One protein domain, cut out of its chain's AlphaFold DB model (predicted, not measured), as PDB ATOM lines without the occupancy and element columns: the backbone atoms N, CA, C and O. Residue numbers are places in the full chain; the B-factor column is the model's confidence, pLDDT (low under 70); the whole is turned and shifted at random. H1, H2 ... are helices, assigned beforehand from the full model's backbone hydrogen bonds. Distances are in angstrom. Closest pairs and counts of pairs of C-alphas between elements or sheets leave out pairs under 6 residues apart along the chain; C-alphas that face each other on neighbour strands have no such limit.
ATOM      1  N   LEU A 445     204.287 324.312 232.427       96.31
ATOM      2  CA  LEU A 445     203.315 323.335 232.923       96.31
ATOM      3  C   LEU A 445     201.891 323.599 232.423       96.31
ATOM      4  O   LEU A 445     201.161 322.643 232.166       96.31
ATOM      5  N   ASP A 446     201.495 324.859 232.249       94.75
ATOM      6  CA  ASP A 446     200.205 325.209 231.648       94.75
ATOM      7  C   ASP A 446     200.155 324.847 230.157       94.75
ATOM      8  O   ASP A 446     199.141 324.337 229.671       94.75
ATOM      9  N   GLU A 447     201.264 325.021 229.434       96.25
ATOM     10  CA  GLU A 447     201.397 324.564 228.048       96.25
ATOM     11  C   GLU A 447     201.340 323.030 227.950       96.25
ATOM     12  O   GLU A 447     200.646 322.484 227.080       96.25
ATOM     13  N   LEU A 448     201.998 322.316 228.874       96.75
ATOM     14  CA  LEU A 448     201.934 320.856 228.965       96.75
ATOM     15  C   LEU A 448     200.524 320.365 229.284       96.75
ATOM     16  O   LEU A 448     200.076 319.404 228.655       96.75
ATOM     17  N   ASP A 449     199.816 321.021 230.204       96.69
ATOM     18  CA  ASP A 449     198.427 320.713 230.557       96.69
ATOM     19  C   ASP A 449     197.496 320.925 229.357       96.69
ATOM     20  O   ASP A 449     196.765 320.015 228.961       96.69
ATOM     21  N   ALA A 450     197.596 322.071 228.675       96.44
ATOM     22  CA  ALA A 450     196.819 322.341 227.466       96.44
ATOM     23  C   ALA A 450     197.069 321.285 226.373       96.44
ATOM     24  O   ALA A 450     196.134 320.792 225.727       96.44
ATOM     25  N   ALA A 451     198.330 320.894 226.173       96.44
ATOM     26  CA  ALA A 451     198.689 319.873 225.203       96.44
ATOM     27  C   ALA A 451     198.231 318.465 225.629       96.44
ATOM     28  O   ALA A 451     197.818 317.678 224.771       96.44
ATOM     29  N   HIS A 452     198.276 318.151 226.927       96.44
ATOM     30  CA  HIS A 452     197.794 316.893 227.497       96.44
ATOM     31  C   HIS A 452     196.277 316.763 227.332       96.44
ATOM     32  O   HIS A 452     195.826 315.799 226.717       96.44
ATOM     33  N   ARG A 453     195.499 317.779 227.730       95.31
ATOM     34  CA  ARG A 453     194.035 317.814 227.556       95.31
ATOM     35  C   ARG A 453     193.617 317.693 226.096       95.31
ATOM     36  O   ARG A 453     192.692 316.958 225.758       95.31
ATOM     37  N   LYS A 454     194.329 318.362 225.179       95.31
ATOM     38  CA  LYS A 454     194.074 318.235 223.733       95.31
ATOM     39  C   LYS A 454     194.279 316.800 223.238       95.31
ATOM     40  O   LYS A 454     193.500 316.307 222.409       95.31
ATOM     41  N   TRP A 455     195.341 316.141 223.700       95.00
ATOM     42  CA  TRP A 455     195.592 314.744 223.367       95.00
ATOM     43  C   TRP A 455     194.530 313.834 223.985       95.00
ATOM     44  O   TRP A 455     193.966 313.017 223.260       95.00
ATOM     45  N   GLU A 456     194.197 314.023 225.262       94.00
ATOM     46  CA  GLU A 456     193.182 313.248 225.973       94.00
ATOM     47  C   GLU A 456     191.822 313.358 225.282       94.00
ATOM     48  O   GLU A 456     191.213 312.342 224.959       94.00
ATOM     49  N   ALA A 457     191.398 314.562 224.899       94.50
ATOM     50  CA  ALA A 457     190.166 314.750 224.144       94.50
ATOM     51  C   ALA A 457     190.180 313.997 222.801       94.50
ATOM     52  O   ALA A 457     189.173 313.434 222.369       94.50
ATOM     53  N   THR A 458     191.328 313.948 222.121       94.56
ATOM     54  CA  THR A 458     191.480 313.169 220.880       94.56
ATOM     55  C   THR A 458     191.445 311.665 221.152       94.56
ATOM     56  O   THR A 458     190.839 310.911 220.390       94.56
ATOM     57  N   PHE A 459     192.092 311.224 222.226       93.69
ATOM     58  CA  PHE A 459     192.126 309.837 222.668       93.69
ATOM     59  C   PHE A 459     190.722 309.338 223.021       93.69
ATOM     60  O   PHE A 459     190.275 308.332 222.470       93.69
ATOM     61  N   VAL A 460     189.984 310.090 223.835       93.75
ATOM     62  CA  VAL A 460     188.614 309.756 224.231       93.75
ATOM     63  C   VAL A 460     187.674 309.737 223.025       93.75
ATOM     64  O   VAL A 460     186.891 308.802 222.881       93.75
ATOM     65  N   LYS A 461     187.795 310.686 222.084       94.81
ATOM     66  CA  LYS A 461     187.029 310.643 220.822       94.81
ATOM     67  C   LYS A 461     187.286 309.366 220.022       94.81
ATOM     68  O   LYS A 461     186.348 308.799 219.471       94.81
ATOM     69  N   LYS A 462     188.537 308.895 219.961       94.44
ATOM     70  CA  LYS A 462     188.865 307.624 219.295       94.44
ATOM     71  C   LYS A 462     188.266 306.423 220.030       94.44
ATOM     72  O   LYS A 462     187.746 305.538 219.361       94.44
ATOM     73  N   LEU A 463     188.295 306.410 221.365       93.62
ATOM     74  CA  LEU A 463     187.653 305.358 222.163       93.62
ATOM     75  C   LEU A 463     186.137 305.327 221.959       93.62
ATOM     76  O   LEU A 463     185.568 304.251 221.801       93.62
ATOM     77  N   LEU A 464     185.487 306.492 221.929       93.75
ATOM     78  CA  LEU A 464     184.054 306.604 221.653       93.75
ATOM     79  C   LEU A 464     183.713 306.103 220.246       93.75
ATOM     80  O   LEU A 464     182.786 305.315 220.108       93.75
ATOM     81  N   ALA A 465     184.496 306.486 219.233       94.00
ATOM     82  CA  ALA A 465     184.313 306.003 217.862       94.00
ATOM     83  C   ALA A 465     184.550 304.487 217.726       94.00
ATOM     84  O   ALA A 465     183.949 303.834 216.879       94.00
ATOM     85  N   ASP A 466     185.435 303.907 218.541       93.94
ATOM     86  CA  ASP A 466     185.611 302.456 218.593       93.94
ATOM     87  C   ASP A 466     184.428 301.764 219.284       93.94
ATOM     88  O   ASP A 466     183.927 300.764 218.777       93.94
ATOM     89  N   ALA A 467     183.932 302.330 220.389       92.94
ATOM     90  CA  ALA A 467     182.767 301.824 221.111       92.94
ATOM     91  C   ALA A 467     181.461 301.932 220.303       92.94
ATOM     92  O   ALA A 467     180.577 301.094 220.464       92.94
ATOM     93  N   GLU A 468     181.331 302.936 219.433       93.38
ATOM     94  CA  GLU A 468     180.148 303.144 218.586       93.38
ATOM     95  C   GLU A 468     179.901 301.962 217.636       93.38
ATOM     96  O   GLU A 468     178.749 301.605 217.394       93.38
ATOM     97  N   LYS A 469     180.962 301.260 217.216       91.19
ATOM     98  CA  LYS A 469     180.864 300.061 216.364       91.19
ATOM     99  C   LYS A 469     180.039 298.933 216.992       91.19
ATOM    100  O   LYS A 469     179.467 298.117 216.277       91.19
ATOM    101  N   GLU A 470     179.926 298.887 218.321       90.88
ATOM    102  CA  GLU A 470     179.067 297.921 219.030       90.88
ATOM    103  C   GLU A 470     177.561 298.182 218.828       90.88
ATOM    104  O   GLU A 470     176.734 297.375 219.256       90.88
ATOM    105  N   TYR A 471     177.200 299.308 218.203       91.94
ATOM    106  CA  TYR A 471     175.829 299.756 217.944       91.94
ATOM    107  C   TYR A 471     175.506 299.870 216.439       91.94
ATOM    108  O   TYR A 471     174.390 300.279 216.080       91.94
ATOM    109  N   ASP A 472     176.445 299.464 215.574       90.38
ATOM    110  CA  ASP A 472     176.294 299.418 214.118       90.38
ATOM    111  C   ASP A 472     175.152 298.481 213.683       90.38
ATOM    112  O   ASP A 472     174.788 297.553 214.414       90.38
ATOM    113  N   PRO A 473     174.600 298.641 212.464       88.50
ATOM    114  CA  PRO A 473     173.523 297.781 211.967       88.50
ATOM    115  C   PRO A 473     173.840 296.279 212.034       88.50
ATOM    116  O   PRO A 473     172.957 295.478 212.333       88.50
ATOM    117  N   VAL A 474     175.104 295.893 211.818       91.12
ATOM    118  CA  VAL A 474     175.542 294.488 211.877       91.12
ATOM    119  C   VAL A 474     175.381 293.881 213.277       91.12
ATOM    120  O   VAL A 474     175.081 292.696 213.402       91.12
ATOM    121  N   ALA A 475     175.499 294.691 214.337       89.19
ATOM    122  CA  ALA A 475     175.325 294.244 215.719       89.19
ATOM    123  C   ALA A 475     173.864 293.876 216.037       89.19
ATOM    124  O   ALA A 475     173.594 293.234 217.051       89.19
ATOM    125  N   ARG A 476     172.919 294.261 215.168       92.38
ATOM    126  CA  ARG A 476     171.474 294.079 215.369       92.38
ATOM    127  C   ARG A 476     170.912 292.840 214.684       92.38
ATOM    128  O   ARG A 476     169.762 292.503 214.930       92.38
ATOM    129  N   TYR A 477     171.702 292.136 213.867       91.38
ATOM    130  CA  TYR A 477     171.223 291.024 213.033       91.38
ATOM    131  C   TYR A 477     170.501 289.907 213.804       91.38
ATOM    132  O   TYR A 477     169.647 289.243 213.229       91.38
ATOM    133  N   GLY A 478     170.827 289.700 215.085       92.69
ATOM    134  CA  GLY A 478     170.192 288.686 215.936       92.69
ATOM    135  C   GLY A 478     168.952 289.143 216.716       92.69
ATOM    136  O   GLY A 478     168.430 288.351 217.493       92.69
ATOM    137  N   TYR A 479     168.508 290.392 216.560       95.38
ATOM    138  CA  TYR A 479     167.425 290.992 217.348       95.38
ATOM    139  C   TYR A 479     166.143 291.141 216.524       95.38
ATOM    140  O   TYR A 479     166.199 291.330 215.308       95.38
ATOM    141  N   GLY A 480     164.989 291.087 217.195       93.94
ATOM    142  CA  GLY A 480     163.663 291.224 216.586       93.94
ATOM    143  C   GLY A 480     163.322 290.095 215.616       93.94
ATOM    144  O   GLY A 480     162.814 290.370 214.537       93.94
ATOM    145  N   VAL A 481     163.626 288.847 215.994       92.50
ATOM    146  CA  VAL A 481     163.594 287.639 215.139       92.50
ATOM    147  C   VAL A 481     162.319 287.496 214.292       92.50
ATOM    148  O   VAL A 481     162.413 287.108 213.130       92.50
ATOM    149  N   ASP A 482     161.154 287.850 214.840       92.56
ATOM    150  CA  ASP A 482     159.850 287.717 214.168       92.56
ATOM    151  C   ASP A 482     159.278 289.056 213.655       92.56
ATOM    152  O   ASP A 482     158.096 289.150 213.318       92.56
ATOM    153  N   GLY A 483     160.083 290.120 213.654       91.12
ATOM    154  CA  GLY A 483     159.628 291.490 213.447       91.12
ATOM    155  C   GLY A 483     160.248 292.204 212.248       91.12
ATOM    156  O   GLY A 483     161.029 291.663 211.471       91.12
ATOM    157  N   ASP A 484     159.872 293.469 212.111       93.88
ATOM    158  CA  ASP A 484     160.457 294.410 211.163       93.88
ATOM    159  C   ASP A 484     161.666 295.153 211.762       93.88
ATOM    160  O   ASP A 484     162.112 294.895 212.883       93.88
ATOM    161  N   VAL A 485     162.200 296.119 211.011       91.62
ATOM    162  CA  VAL A 485     163.356 296.933 211.426       91.62
ATOM    163  C   VAL A 485     163.081 297.708 212.721       91.62
ATOM    164  O   VAL A 485     163.984 297.869 213.541       91.62
ATOM    165  N   GLU A 486     161.846 298.165 212.941       93.81
ATOM    166  CA  GLU A 486     161.472 298.863 214.175       93.81
ATOM    167  C   GLU A 486     161.472 297.904 215.371       93.81
ATOM    168  O   GLU A 486     161.972 298.225 216.450       93.81
ATOM    169  N   THR A 487     160.961 296.691 215.179       95.25
ATOM    170  CA  THR A 487     160.972 295.643 216.203       95.25
ATOM    171  C   THR A 487     162.394 295.194 216.534       95.25
ATOM    172  O   THR A 487     162.728 295.108 217.714       95.25
ATOM    173  N   GLN A 488     163.258 295.016 215.531       95.56
ATOM    174  CA  GLN A 488     164.687 294.757 215.727       95.56
ATOM    175  C   GLN A 488     165.373 295.870 216.527       95.56
ATOM    176  O   GLN A 488     166.142 295.581 217.442       95.56
ATOM    177  N   ALA A 489     165.105 297.139 216.204       92.94
ATOM    178  CA  ALA A 489     165.703 298.266 216.915       92.94
ATOM    179  C   ALA A 489     165.265 298.317 218.388       92.94
ATOM    180  O   ALA A 489     166.113 298.481 219.265       92.94
ATOM    181  N   ARG A 490     163.968 298.123 218.663       94.62
ATOM    182  CA  ARG A 490     163.427 298.101 220.032       94.62
ATOM    183  C   ARG A 490     163.956 296.925 220.848       94.62
ATOM    184  O   ARG A 490     164.296 297.114 222.009       94.62
ATOM    185  N   ASP A 491     164.047 295.738 220.250       96.38
ATOM    186  CA  ASP A 491     164.596 294.554 220.918       96.38
ATOM    187  C   ASP A 491     166.094 294.725 221.220       96.38
ATOM    188  O   ASP A 491     166.549 294.500 222.342       96.38
ATOM    189  N   PHE A 492     166.860 295.246 220.254       95.31
ATOM    190  CA  PHE A 492     168.261 295.597 220.476       95.31
ATOM    191  C   PHE A 492     168.419 296.593 221.632       95.31
ATOM    192  O   PHE A 492     169.224 296.359 222.532       95.31
ATOM    193  N   GLU A 493     167.643 297.679 221.645       94.44
ATOM    194  CA  GLU A 493     167.699 298.686 222.708       94.44
ATOM    195  C   GLU A 493     167.263 298.127 224.070       94.44
ATOM    196  O   GLU A 493     167.891 298.437 225.081       94.44
ATOM    197  N   ALA A 494     166.256 297.251 224.118       94.12
ATOM    198  CA  ALA A 494     165.806 296.625 225.361       94.12
ATOM    199  C   ALA A 494     166.895 295.758 226.020       94.12
ATOM    200  O   ALA A 494     166.970 295.684 227.247       94.12
ATOM    201  N   VAL A 495     167.757 295.121 225.219       93.12
ATOM    202  CA  VAL A 495     168.819 294.228 225.712       93.12
ATOM    203  C   VAL A 495     170.154 294.950 225.900       93.12
ATOM    204  O   VAL A 495     170.858 294.725 226.885       93.12
ATOM    205  N   ARG A 496     170.551 295.781 224.935       91.50
ATOM    206  CA  ARG A 496     171.878 296.421 224.873       91.50
ATOM    207  C   ARG A 496     171.866 297.873 225.349       91.50
ATOM    208  O   ARG A 496     172.939 298.453 225.542       91.50
ATOM    209  N   GLY A 497     170.685 298.454 225.545       92.12
ATOM    210  CA  GLY A 497     170.509 299.878 225.787       92.12
ATOM    211  C   GLY A 497     170.850 300.721 224.559       92.12
ATOM    212  O   GLY A 497     171.100 300.220 223.462       92.12
ATOM    213  N   THR A 498     170.912 302.033 224.764       92.19
ATOM    214  CA  THR A 498     171.398 302.988 223.763       92.19
ATOM    215  C   THR A 498     172.881 303.284 223.965       92.19
ATOM    216  O   THR A 498     173.413 303.139 225.067       92.19
ATOM    217  N   PHE A 499     173.548 303.771 222.915       91.38
ATOM    218  CA  PHE A 499     174.939 304.220 223.004       91.38
ATOM    219  C   PHE A 499     175.119 305.291 224.097       91.38
ATOM    220  O   PHE A 499     175.945 305.130 224.990       91.38
ATOM    221  N   ALA A 500     174.266 306.322 224.108       89.81
ATOM    222  CA  ALA A 500     174.271 307.372 225.136       89.81
ATOM    223  C   ALA A 500     173.874 306.869 226.544       89.81
ATOM    224  O   ALA A 500     174.144 307.519 227.556       89.81
ATOM    225  N   GLY A 501     173.199 305.720 226.629       88.25
ATOM    226  CA  GLY A 501     172.827 305.068 227.881       88.25
ATOM    227  C   GLY A 501     173.952 304.257 228.522       88.25
ATOM    228  O   GLY A 501     173.896 303.987 229.721       88.25
ATOM    229  N   ASN A 502     174.968 303.873 227.749       92.62
ATOM    230  CA  ASN A 502     176.039 303.000 228.205       92.62
ATOM    231  C   ASN A 502     176.930 303.698 229.249       92.62
ATOM    232  O   ASN A 502     177.398 304.815 229.033       92.62
ATOM    233  N   SER A 503     177.201 303.030 230.376       89.81
ATOM    234  CA  SER A 503     177.965 303.614 231.487       89.81
ATOM    235  C   SER A 503     179.394 304.008 231.106       89.81
ATOM    236  O   SER A 503     179.859 305.061 231.532       89.81
ATOM    237  N   PHE A 504     180.065 303.217 230.262       89.06
ATOM    238  CA  PHE A 504     181.401 303.548 229.761       89.06
ATOM    239  C   PHE A 504     181.359 304.775 228.844       89.06
ATOM    240  O   PHE A 504     182.188 305.671 228.970       89.06
ATOM    241  N   VAL A 505     180.371 304.845 227.945       90.88
ATOM    242  CA  VAL A 505     180.206 305.987 227.030       90.88
ATOM    243  C   VAL A 505     179.969 307.274 227.811       90.88
ATOM    244  O   VAL A 505     180.637 308.267 227.538       90.88
ATOM    245  N   ARG A 506     179.093 307.247 228.824       91.25
ATOM    246  CA  ARG A 506     178.851 308.399 229.706       91.25
ATOM    247  C   ARG A 506     180.116 308.834 230.437       91.25
ATOM    248  O   ARG A 506     180.484 309.994 230.349       91.25
ATOM    249  N   GLN A 507     180.837 307.894 231.047       89.44
ATOM    250  CA  GLN A 507     182.103 308.187 231.724       89.44
ATOM    251  C   GLN A 507     183.121 308.853 230.782       89.44
ATOM    252  O   GLN A 507     183.818 309.787 231.170       89.44
ATOM    253  N   MET A 508     183.218 308.386 229.536       90.62
ATOM    254  CA  MET A 508     184.093 308.992 228.530       90.62
ATOM    255  C   MET A 508     183.600 310.379 228.088       90.62
ATOM    256  O   MET A 508     184.410 311.277 227.882       90.62
ATOM    257  N   GLN A 509     182.290 310.589 227.964       88.75
ATOM    258  CA  GLN A 509     181.716 311.905 227.664       88.75
ATOM    259  C   GLN A 509     181.954 312.907 228.800       88.75
ATOM    260  O   GLN A 509     182.318 314.047 228.524       88.75
ATOM    261  N   ASP A 510     181.840 312.475 230.055       89.19
ATOM    262  CA  ASP A 510     182.131 313.307 231.224       89.19
ATOM    263  C   ASP A 510     183.609 313.724 231.247       89.19
ATOM    264  O   ASP A 510     183.915 314.892 231.474       89.19
ATOM    265  N   ARG A 511     184.528 312.806 230.909       85.62
ATOM    266  CA  ARG A 511     185.964 313.115 230.744       85.62
ATOM    267  C   ARG A 511     186.261 314.101 229.615       85.62
ATOM    268  O   ARG A 511     187.281 314.766 229.663       85.62
ATOM    269  N   LEU A 512     185.415 314.177 228.587       85.38
ATOM    270  CA  LEU A 512     185.547 315.174 227.516       85.38
ATOM    271  C   LEU A 512     185.025 316.558 227.915       85.38
ATOM    272  O   LEU A 512     185.355 317.533 227.241       85.38
ATOM    273  N   ALA A 513     184.152 316.621 228.920       77.38
ATOM    274  CA  ALA A 513     183.528 317.853 229.392       77.38
ATOM    275  C   ALA A 513     184.327 318.546 230.512       77.38
ATOM    276  O   ALA A 513     184.075 319.722 230.784       77.38
ATOM    277  N   GLN A 514     185.250 317.819 231.150       66.19
ATOM    278  CA  GLN A 514     186.262 318.322 232.089       66.19
ATOM    279  C   GLN A 514     187.465 318.887 231.326       66.19
ATOM    280  O   GLN A 514     188.033 319.903 231.796       66.19
TER     281      GLN A 514
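Overview. This is residues 445 to 514 of the 514 residues of the protein "DUF4954 domain-containing protein" of Gemmatimonadaceae bacterium (UniProt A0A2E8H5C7). One long helix, H1, runs along much of a rod, and beyond its last residues the chain folds back through H2 and H3 so that H4 packs beside H1, running opposite ways. Residues 445 to 452 of H1 stick out. The printed part has 70 residues with four named helices, H1 to H4 in order, and no named strand: all helix. It is only just extended, close to loose, with a radius of gyration of the C-alphas of 16.7 A, spanning 59 by 17 by 13 A.

Along the chain. H1, residues 445 to 471, begins at C-alpha (203.315, 323.335, 232.923) and is 39.2 A long. H2 is residues 473 to 476, 5.4 A. H3, residues 485 to 496, is 15.9 A. H4, residues 503 to 513, is 15.4 A and ends at C-alpha (183.528, 317.853, 229.392).

Arrangement. H1, with residues 457 to 467 alone, touches H4 at a shallow tilt of 31 degrees; the closest C-alphas, Ala 457 and Leu 512, are 5.7 A apart. H1 and H2 meet only through their link. H2 and H3 only just touch, with 3 pairs of C-alphas within 8 A, by residues 488 to 492 of H3 alone; the closest C-alphas, Arg 476 and Phe 492, are 6.2 A apart. H3 is apart from H1 and H4. Every O i to N i+4 pair is within hydrogen-bond range in H3 and H4, and 20 of 23 in H1; H2 is too short for such a pair.

Size, cuts and confidence. The C-alphas farthest apart, Leu 445 and Asp 482, are 59.2 A apart. The printed part has no cut and no long link. Residue 514 alone has pLDDT under 70.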